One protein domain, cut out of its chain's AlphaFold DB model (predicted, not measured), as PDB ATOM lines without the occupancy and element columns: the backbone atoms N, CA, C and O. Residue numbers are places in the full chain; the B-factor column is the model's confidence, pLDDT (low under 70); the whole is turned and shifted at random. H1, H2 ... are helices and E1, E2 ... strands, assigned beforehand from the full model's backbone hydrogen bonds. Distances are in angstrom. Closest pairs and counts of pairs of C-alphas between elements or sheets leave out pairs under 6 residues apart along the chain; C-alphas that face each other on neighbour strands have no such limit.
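This is residues 612 to 677 of the 679 residues of the protein "F-box domain-containing protein" of Gammaproteobacteria bacterium RIFCSPHIGHO2_12_FULL_37_14 (UniProt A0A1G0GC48). A thin two-stranded hairpin, E1 and E2, reaches out as an arm from a small, loosely packed head of four helices. In the head the long helix H1 makes one side; the chain then folds back, with the short H2 and H3 packing on H1, and H4 returns near H1, running the same way as it. The printed part has 66 residues, with two named strands followed by four named helices, in the order E1, E2, H1, H2, H3, H4; the sheet has the order E1 - E2 and is antiparallel, and the class is mixed, helices and strands. The whole is loose, with a radius of gyration of the C-alphas of 13.9 A, and elongated, with spans of 47 by 25 by 15 A, the arm making much of the length.

The printed part begins at Asn 612, whose C-alpha is at (194.390, 68.337, 123.562), and residues 612 to 617 come before the first named element. Strand E1 is residues 618 to 622, 12.4 A from first to last C-alpha, and begins with C-alpha 618 at (185.222, 77.675, 132.084). Strand E2 is residues 625 to 629, 12.7 A long. Helix H1, residues 633 to 647, is the longest helix at 21.0 A, and its C-alpha 633 is at (195.852, 77.800, 124.177). Helix H2 is residues 654 to 657 and measures 5.2 A. Helix H3 is residues 660 to 665, 8.7 A long. Helix H4 is residues 669 to 676, 10.6 A long, and ends with C-alpha 676 at (205.184, 93.670, 138.318).

E1 and E2 are antiparallel neighbours and form a hairpin over a tight link, with 152 degrees between their N-to-C directions. The C-alphas of Lys 621 and Thr 626 face each other at 4.5 A. N 620 and O 627 are within hydrogen-bond range at 2.9 A, and so are N 627 and O 620 at 2.8 A. A tight link of 3 residues joins E2 to H1. E1 is apart from the four helices, and E2 is apart from H2, H3 and H4. H1 touches H2 with its residues 639 to 643 alone; the closest C-alphas are those of Ala 642 and Leu 656, 6.2 A apart. H1 touches H3 with its residues 635 to 640 alone, the closest C-alphas being those of Gly 639 and Leu 663 at 6.3 A. The lines of H1 and H3 are about perpendicular, but only just, at 72 degrees. H2 and H3 meet only through their link. H3 and H4 only just touch, with 3 pairs of C-alphas within 8 A, and touch only at the corner by their link; the closest C-alphas are those of Leu 663 and Lys 669 at 5.3 A. They run opposite ways at a steep tilt of 42 degrees. H1 and H4 are close but not clearly touching, with the closest C-alphas, those of Leu 643 and Tyr 672, 6.9 A apart. They run the same way at a shallow tilt of 32 degrees, only just short of steep. H2 and H4 are apart, but only just, at 8.5 A. In H1 and H4 every O i to N i+4 pair is within hydrogen-bond range, in H3 1 of 2 is, and H2 is too short for such a pair.

The two C-alphas farthest apart are those of Phe 623 and Gly 649, at 47.5 A. The first and last printed C-alphas, of Asn 612 and Lys 677, are 33.7 A apart. The printed part has no cut and no long link; the link from H1 to H2, 6 residues, is short, and the other links are tight. The mean pLDDT of the printed part is 72.5, and it is under 70 at 26 residues: 614 to 630, 650 to 653, 665, 667 and 675 to 677. The mean is 56 in E1 and 60 in E2, against 83 in H1.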
ATOM      1  N   ASN A 612     194.990  68.390 124.906       73.00
ATOM      2  CA  ASN A 612     194.390  68.337 123.562       73.00
ATOM      3  C   ASN A 612     193.346  69.441 123.311       73.00
ATOM      4  O   ASN A 612     192.983  69.689 122.162       73.00
ATOM      5  N   SER A 613     192.848  70.104 124.362       71.69
ATOM      6  CA  SER A 613     191.834  71.152 124.214       71.69
ATOM      7  C   SER A 613     192.444  72.436 123.630       71.69
ATOM      8  O   SER A 613     193.389  72.978 124.211       71.69
ATOM      9  N   PRO A 614     191.890  72.995 122.536       65.44
ATOM     10  CA  PRO A 614     192.383  74.242 121.943       65.44
ATOM     11  C   PRO A 614     192.057  75.489 122.787       65.44
ATOM     12  O   PRO A 614     192.558  76.581 122.505       65.44
ATOM     13  N   MET A 615     191.227  75.352 123.827       63.47
ATOM     14  CA  MET A 615     190.724  76.462 124.636       63.47
ATOM     15  C   MET A 615     190.656  76.067 126.120       63.47
ATOM     16  O   MET A 615     190.217  74.962 126.444       63.47
ATOM     17  N   TYR A 616     191.089  76.949 127.031       57.72
ATOM     18  CA  TYR A 616     190.729  76.817 128.451       57.72
ATOM     19  C   TYR A 616     189.238  77.152 128.560       57.72
ATOM     20  O   TYR A 616     188.830  78.243 128.168       57.72
ATOM     21  N   GLN A 617     188.408  76.199 128.976       54.75
ATOM     22  CA  GLN A 617     186.962  76.393 129.053       54.75
ATOM     23  C   GLN A 617     186.531  76.405 130.510       54.75
ATOM     24  O   GLN A 617     186.374  75.352 131.123       54.75
ATOM     25  N   THR A 618     186.241  77.594 131.039       52.88
ATOM     26  CA  THR A 618     185.222  77.675 132.084       52.88
ATOM     27  C   THR A 618     183.886  77.801 131.368       52.88
ATOM     28  O   THR A 618     183.519  78.865 130.862       52.88
ATOM     29  N   SER A 619     183.199  76.670 131.234       54.56
ATOM     30  CA  SER A 619     181.878  76.601 130.621       54.56
ATOM     31  C   SER A 619     180.820  76.909 131.674       54.56
ATOM     32  O   SER A 619     180.556  76.097 132.559       54.56
ATOM     33  N   TYR A 620     180.192  78.077 131.576       55.84
ATOM     34  CA  TYR A 620     179.048  78.420 132.417       55.84
ATOM     35  C   TYR A 620     177.760  78.101 131.672       55.84
ATOM     36  O   TYR A 620     177.518  78.612 130.577       55.84
ATOM     37  N   LYS A 621     176.916  77.259 132.270       55.84
ATOM     38  CA  LYS A 621     175.568  77.005 131.761       55.84
ATOM     39  C   LYS A 621     174.609  78.028 132.360       55.84
ATOM     40  O   LYS A 621     174.393  78.034 133.567       55.84
ATOM     41  N   PHE A 622     174.021  78.870 131.516       58.72
ATOM     42  CA  PHE A 622     173.031  79.868 131.917       58.72
ATOM     43  C   PHE A 622     171.845  79.814 130.947       58.72
ATOM     44  O   PHE A 622     172.036  79.884 129.735       58.72
ATOM     45  N   PHE A 623     170.629  79.609 131.470       69.00
ATOM     46  CA  PHE A 623     169.394  79.418 130.686       69.00
ATOM     47  C   PHE A 623     169.517  78.418 129.516       69.00
ATOM     48  O   PHE A 623     169.058  78.671 128.410       69.00
ATOM     49  N   GLY A 624     170.173  77.275 129.737       69.81
ATOM     50  CA  GLY A 624     170.335  76.239 128.705       69.81
ATOM     51  C   GLY A 624     171.422  76.521 127.659       69.81
ATOM     52  O   GLY A 624     171.782  75.614 126.912       69.81
ATOM     53  N   HIS A 625     172.020  77.715 127.658       62.28
ATOM     54  CA  HIS A 625     173.157  78.063 126.810       62.28
ATOM     55  C   HIS A 625     174.477  77.871 127.561       62.28
ATOM     56  O   HIS A 625     174.588  78.181 128.747       62.28
ATOM     57  N   THR A 626     175.485  77.340 126.869       62.03
ATOM     58  CA  THR A 626     176.839  77.178 127.414       62.03
ATOM     59  C   THR A 626     177.695  78.339 126.931       62.03
ATOM     60  O   THR A 626     177.946  78.466 125.733       62.03
ATOM     61  N   PHE A 627     178.135  79.187 127.856       60.12
ATOM     62  CA  PHE A 627     179.057  80.280 127.580       60.12
ATOM     63  C   PHE A 627     180.471  79.829 127.925       60.12
ATOM     64  O   PHE A 627     180.772  79.531 129.081       60.12
ATOM     65  N   ASN A 628     181.328  79.763 126.910       56.12
ATOM     66  CA  ASN A 628     182.727  79.386 127.068       56.12
ATOM     67  C   ASN A 628     183.567  80.650 127.239       56.12
ATOM     68  O   ASN A 628     183.695  81.440 126.303       56.12
ATOM     69  N   PHE A 629     184.144  80.827 128.426       61.62
ATOM     70  CA  PHE A 629     185.089  81.902 128.710       61.62
ATOM     71  C   PHE A 629     186.497  81.326 128.875       61.62
ATOM     72  O   PHE A 629     186.685  80.324 129.565       61.62
ATOM     73  N   GLY A 630     187.475  81.970 128.235       65.38
ATOM     74  CA  GLY A 630     188.894  81.631 128.317       65.38
ATOM     75  C   GLY A 630     189.675  82.130 127.104       65.38
ATOM     76  O   GLY A 630     189.098  82.697 126.174       65.38
ATOM     77  N   PHE A 631     190.993  81.942 127.114       72.69
ATOM     78  CA  PHE A 631     191.853  82.317 125.990       72.69
ATOM     79  C   PHE A 631     192.199  81.093 125.132       72.69
ATOM     80  O   PHE A 631     192.213  79.962 125.632       72.69
ATOM     81  N   PRO A 632     192.500  81.297 123.837       77.31
ATOM     82  CA  PRO A 632     193.132  80.271 123.021       77.31
ATOM     83  C   PRO A 632     194.413  79.772 123.692       77.31
ATOM     84  O   PRO A 632     195.196  80.578 124.205       77.31
ATOM     85  N   LYS A 633     194.654  78.460 123.630       79.56
ATOM     86  CA  LYS A 633     195.852  77.800 124.177       79.56
ATOM     87  C   LYS A 633     197.151  78.537 123.810       79.56
ATOM     88  O   LYS A 633     197.990  78.782 124.674       79.56
ATOM     89  N   ASP A 634     197.276  78.983 122.561       81.38
ATOM     90  CA  ASP A 634     198.457  79.707 122.074       81.38
ATOM     91  C   ASP A 634     198.673  81.060 122.766       81.38
ATOM     92  O   ASP A 634     199.814  81.455 123.010       81.38
ATOM     93  N   GLN A 635     197.596  81.767 123.123       82.25
ATOM     94  CA  GLN A 635     197.681  83.056 123.814       82.25
ATOM     95  C   GLN A 635     198.092  82.885 125.281       82.25
ATOM     96  O   GLN A 635     198.884  83.680 125.790       82.25
ATOM     97  N   GLU A 636     197.623  81.833 125.953       79.31
ATOM     98  CA  GLU A 636     198.032  81.511 127.329       79.31
ATOM     99  C   GLU A 636     199.491  81.071 127.398       79.31
ATOM    100  O   GLU A 636     200.254  81.560 128.234       79.31
ATOM    101  N   ILE A 637     199.907  80.209 126.466       84.19
ATOM    102  CA  ILE A 637     201.303  79.791 126.336       84.19
ATOM    103  C   ILE A 637     202.186  81.001 126.012       84.19
ATOM    104  O   ILE A 637     203.260  81.146 126.598       84.19
ATOM    105  N   ALA A 638     201.749  81.902 125.125       85.56
ATOM    106  CA  ALA A 638     202.471  83.139 124.825       85.56
ATOM    107  C   ALA A 638     202.594  84.052 126.056       85.56
ATOM    108  O   ALA A 638     203.690  84.553 126.331       85.56
ATOM    109  N   GLY A 639     201.519  84.209 126.835       84.81
ATOM    110  CA  GLY A 639     201.515  84.949 128.098       84.81
ATOM    111  C   GLY A 639     202.468  84.350 129.137       84.81
ATOM    112  O   GLY A 639     203.315  85.059 129.686       84.81
ATOM    113  N   ALA A 640     202.420  83.035 129.354       85.44
ATOM    114  CA  ALA A 640     203.317  82.338 130.276       85.44
ATOM    115  C   ALA A 640     204.787  82.399 129.819       85.44
ATOM    116  O   ALA A 640     205.680  82.671 130.626       85.44
ATOM    117  N   LYS A 641     205.063  82.235 128.514       86.56
ATOM    118  CA  LYS A 641     206.410  82.402 127.929       86.56
ATOM    119  C   LYS A 641     206.910  83.844 128.067       86.56
ATOM    120  O   LYS A 641     208.105  84.050 128.284       86.56
ATOM    121  N   ALA A 642     206.031  84.843 127.974       85.44
ATOM    122  CA  ALA A 642     206.371  86.242 128.225       85.44
ATOM    123  C   ALA A 642     206.768  86.478 129.693       85.44
ATOM    124  O   ALA A 642     207.828  87.059 129.937       85.44
ATOM    125  N   LEU A 643     205.992  85.961 130.655       84.12
ATOM    126  CA  LEU A 643     206.342  86.006 132.083       84.12
ATOM    127  C   LEU A 643     207.687  85.331 132.360       84.12
ATOM    128  O   LEU A 643     208.533  85.908 133.039       84.12
ATOM    129  N   LEU A 644     207.919  84.155 131.774       85.19
ATOM    130  CA  LEU A 644     209.165  83.407 131.932       85.19
ATOM    131  C   LEU A 644     210.378  84.152 131.346       85.19
ATOM    132  O   LEU A 644     211.488  84.083 131.877       85.19
ATOM    133  N   LYS A 645     210.208  84.881 130.236       83.81
ATOM    134  CA  LYS A 645     211.280  85.718 129.667       83.81
ATOM    135  C   LYS A 645     211.637  86.878 130.593       83.81
ATOM    136  O   LYS A 645     212.824  87.152 130.774       83.81
ATOM    137  N   VAL A 646     210.636  87.527 131.189       81.12
ATOM    138  CA  VAL A 646     210.850  88.626 132.142       81.12
ATOM    139  C   VAL A 646     211.456  88.118 133.447       81.12
ATOM    140  O   VAL A 646     212.413  88.713 133.934       81.12
ATOM    141  N   SER A 647     210.997  86.976 133.970       78.12
ATOM    142  CA  SER A 647     211.557  86.380 135.191       78.12
ATOM    143  C   SER A 647     213.030  85.977 135.036       78.12
ATOM    144  O   SER A 647     213.770  85.979 136.012       78.12
ATOM    145  N   ASN A 648     213.474  85.662 133.814       76.69
ATOM    146  CA  ASN A 648     214.876  85.380 133.491       76.69
ATOM    147  C   ASN A 648     215.710  86.642 133.176       76.69
ATOM    148  O   ASN A 648     216.858  86.506 132.759       76.69
ATOM    149  N   GLY A 649     215.141  87.849 133.281       74.44
ATOM    150  CA  GLY A 649     215.824  89.103 132.932       74.44
ATOM    151  C   GLY A 649     216.087  89.293 131.432       74.44
ATOM    152  O   GLY A 649     216.820  90.194 131.042       74.44
ATOM    153  N   LYS A 650     215.490  88.459 130.568       66.75
ATOM    154  CA  LYS A 650     215.737  88.438 129.112       66.75
ATOM    155  C   LYS A 650     214.815  89.370 128.316       66.75
ATOM    156  O   LYS A 650     214.887  89.403 127.091       66.75
ATOM    157  N   ALA A 651     213.900  90.075 128.979       69.44
ATOM    158  CA  ALA A 651     212.851  90.861 128.338       69.44
ATOM    159  C   ALA A 651     212.453  92.080 129.181       69.44
ATOM    160  O   ALA A 651     212.394  91.999 130.405       69.44
ATOM    161  N   LYS A 652     212.130  93.193 128.509       67.88
ATOM    162  CA  LYS A 652     211.555  94.397 129.133       67.88
ATOM    163  C   LYS A 652     210.087  94.159 129.516       67.88
ATOM    164  O   LYS A 652     209.372  93.450 128.806       67.88
ATOM    165  N   GLU A 653     209.613  94.835 130.565       69.38
ATOM    166  CA  GLU A 653     208.211  94.799 131.039       69.38
ATOM    167  C   GLU A 653     207.180  95.145 129.948       69.38
ATOM    168  O   GLU A 653     206.029  94.720 130.005       69.38
ATOM    169  N   THR A 654     207.589  95.851 128.889       71.94
ATOM    170  CA  THR A 654     206.752  96.162 127.718       71.94
ATOM    171  C   THR A 654     206.223  94.922 126.988       71.94
ATOM    172  O   THR A 654     205.175  94.994 126.348       71.94
ATOM    173  N   ILE A 655     206.899  93.774 127.100       73.94
ATOM    174  CA  ILE A 655     206.429  92.496 126.543       73.94
ATOM    175  C   ILE A 655     205.233  91.946 127.342       73.94
ATOM    176  O   ILE A 655     204.374  91.276 126.764       73.94
ATOM    177  N   LEU A 656     205.123  92.276 128.634       76.75
ATOM    178  CA  LEU A 656     203.982  91.879 129.464       76.75
ATOM    179  C   LEU A 656     202.722  92.671 129.113       76.75
ATOM    180  O   LEU A 656     201.658  92.071 129.017       76.75
ATOM    181  N   LYS A 657     202.850  93.970 128.795       74.56
ATOM    182  CA  LYS A 657     201.720  94.815 128.352       74.56
ATOM    183  C   LYS A 657     200.999  94.251 127.123       74.56
ATOM    184  O   LYS A 657     199.781  94.322 127.025       74.56
ATOM    185  N   LYS A 658     201.733  93.620 126.198       79.50
ATOM    186  CA  LYS A 658     201.141  92.967 125.014       79.50
ATOM    187  C   LYS A 658     200.257  91.762 125.359       79.50
ATOM    188  O   LYS A 658     199.404  91.401 124.559       79.50
ATOM    189  N   ASN A 659     200.465  91.152 126.525       79.06
ATOM    190  CA  ASN A 659     199.751  89.962 126.989       79.06
ATOM    191  C   ASN A 659     198.861  90.254 128.214       79.06
ATOM    192  O   ASN A 659     198.302  89.329 128.796       79.06
ATOM    193  N   GLU A 660     198.709  91.522 128.606       78.81
ATOM    194  CA  GLU A 660     198.112  91.952 129.880       78.81
ATOM    195  C   GLU A 660     196.721  91.359 130.131       78.81
ATOM    196  O   GLU A 660     196.478  90.801 131.198       78.81
ATOM    197  N   LYS A 661     195.843  91.359 129.121       76.88
ATOM    198  CA  LYS A 661     194.492  90.783 129.235       76.88
ATOM    199  C   LYS A 661     194.511  89.312 129.664       76.88
ATOM    200  O   LYS A 661     193.765  88.939 130.565       76.88
ATOM    201  N   VAL A 662     195.380  88.501 129.055       78.12
ATOM    202  CA  VAL A 662     195.545  87.069 129.368       78.12
ATOM    203  C   VAL A 662     196.129  86.898 130.769       78.12
ATOM    204  O   VAL A 662     195.683  86.057 131.548       78.12
ATOM    205  N   LEU A 663     197.117  87.725 131.111       79.00
ATOM    206  CA  LEU A 663     197.823  87.661 132.388       79.00
ATOM    207  C   LEU A 663     196.946  88.080 133.577       79.00
ATOM    208  O   LEU A 663     197.135  87.559 134.669       79.00
ATOM    209  N   GLU A 664     195.969  88.970 133.394       75.06
ATOM    210  CA  GLU A 664     195.092  89.444 134.475       75.06
ATOM    211  C   GLU A 664     193.864  88.569 134.767       75.06
ATOM    212  O   GLU A 664     193.202  88.765 135.796       75.06
ATOM    213  N   SER A 665     193.544  87.621 133.886       66.38
ATOM    214  CA  SER A 665     192.294  86.846 133.942       66.38
ATOM    215  C   SER A 665     192.478  85.325 133.886       66.38
ATOM    216  O   SER A 665     191.495  84.599 133.985       66.38
ATOM    217  N   SER A 666     193.722  84.844 133.821       70.38
ATOM    218  CA  SER A 666     194.081  83.422 133.919       70.38
ATOM    219  C   SER A 666     194.708  83.066 135.276       70.38
ATOM    220  O   SER A 666     194.982  83.935 136.112       70.38
ATOM    221  N   GLU A 667     195.023  81.782 135.476       69.75
ATOM    222  CA  GLU A 667     195.811  81.262 136.611       69.75
ATOM    223  C   GLU A 667     197.213  81.898 136.733       69.75
ATOM    224  O   GLU A 667     197.877  81.768 137.763       69.75
ATOM    225  N   LEU A 668     197.659  82.639 135.712       78.50
ATOM    226  CA  LEU A 668     198.918  83.387 135.698       78.50
ATOM    227  C   LEU A 668     198.854  84.697 136.496       78.50
ATOM    228  O   LEU A 668     199.902  85.262 136.818       78.50
ATOM    229  N   LYS A 669     197.654  85.179 136.848       82.25
ATOM    230  CA  LYS A 669     197.434  86.464 137.533       82.25
ATOM    231  C   LYS A 669     198.240  86.649 138.819       82.25
ATOM    232  O   LYS A 669     198.819  87.728 138.980       82.25
ATOM    233  N   PRO A 670     198.330  85.667 139.738       78.31
ATOM    234  CA  PRO A 670     199.150  85.817 140.938       78.31
ATOM    235  C   PRO A 670     200.637  85.993 140.596       78.31
ATOM    236  O   PRO A 670     201.297  86.871 141.149       78.31
ATOM    237  N   ILE A 671     201.141  85.234 139.616       80.38
ATOM    238  CA  ILE A 671     202.543  85.289 139.176       80.38
ATOM    239  C   ILE A 671     202.834  86.631 138.491       80.38
ATOM    240  O   ILE A 671     203.814  87.299 138.820       80.38
ATOM    241  N   TYR A 672     201.948  87.069 137.595       79.81
ATOM    242  CA  TYR A 672     202.009  88.377 136.940       79.81
ATOM    243  C   TYR A 672     202.076  89.523 137.953       79.81
ATOM    244  O   TYR A 672     202.956  90.380 137.868       79.81
ATOM    245  N   ARG A 673     201.197  89.499 138.963       78.56
ATOM    246  CA  ARG A 673     201.196  90.496 140.040       78.56
ATOM    247  C   ARG A 673     202.494  90.471 140.839       78.56
ATOM    248  O   ARG A 673     203.032  91.543 141.085       78.56
ATOM    249  N   SER A 674     203.016  89.290 141.175       74.00
ATOM    250  CA  SER A 674     204.275  89.166 141.923       74.00
ATOM    251  C   SER A 674     205.495  89.715 141.167       74.00
ATOM    252  O   SER A 674     206.422  90.230 141.783       74.00
ATOM    253  N   LEU A 675     205.497  89.648 139.829       69.69
ATOM    254  CA  LEU A 675     206.605  90.132 138.999       69.69
ATOM    255  C   LEU A 675     206.555  91.643 138.721       69.69
ATOM    256  O   LEU A 675     207.612  92.257 138.598       69.69
ATOM    257  N   ILE A 676     205.359  92.237 138.624       68.94
ATOM    258  CA  ILE A 676     205.184  93.670 138.318       68.94
ATOM    259  C   ILE A 676     205.069  94.534 139.578       68.94
ATOM    260  O   ILE A 676     205.591  95.648 139.613       68.94
ATOM    261  N   LYS A 677     204.401  94.057 140.635       54.91
ATOM    262  CA  LYS A 677     204.257  94.815 141.885       54.91
ATOM    263  C   LYS A 677     205.420  94.500 142.825       54.91
ATOM    264  O   LYS A 677     205.281  93.717 143.752       54.91
TER     265      LYS A 677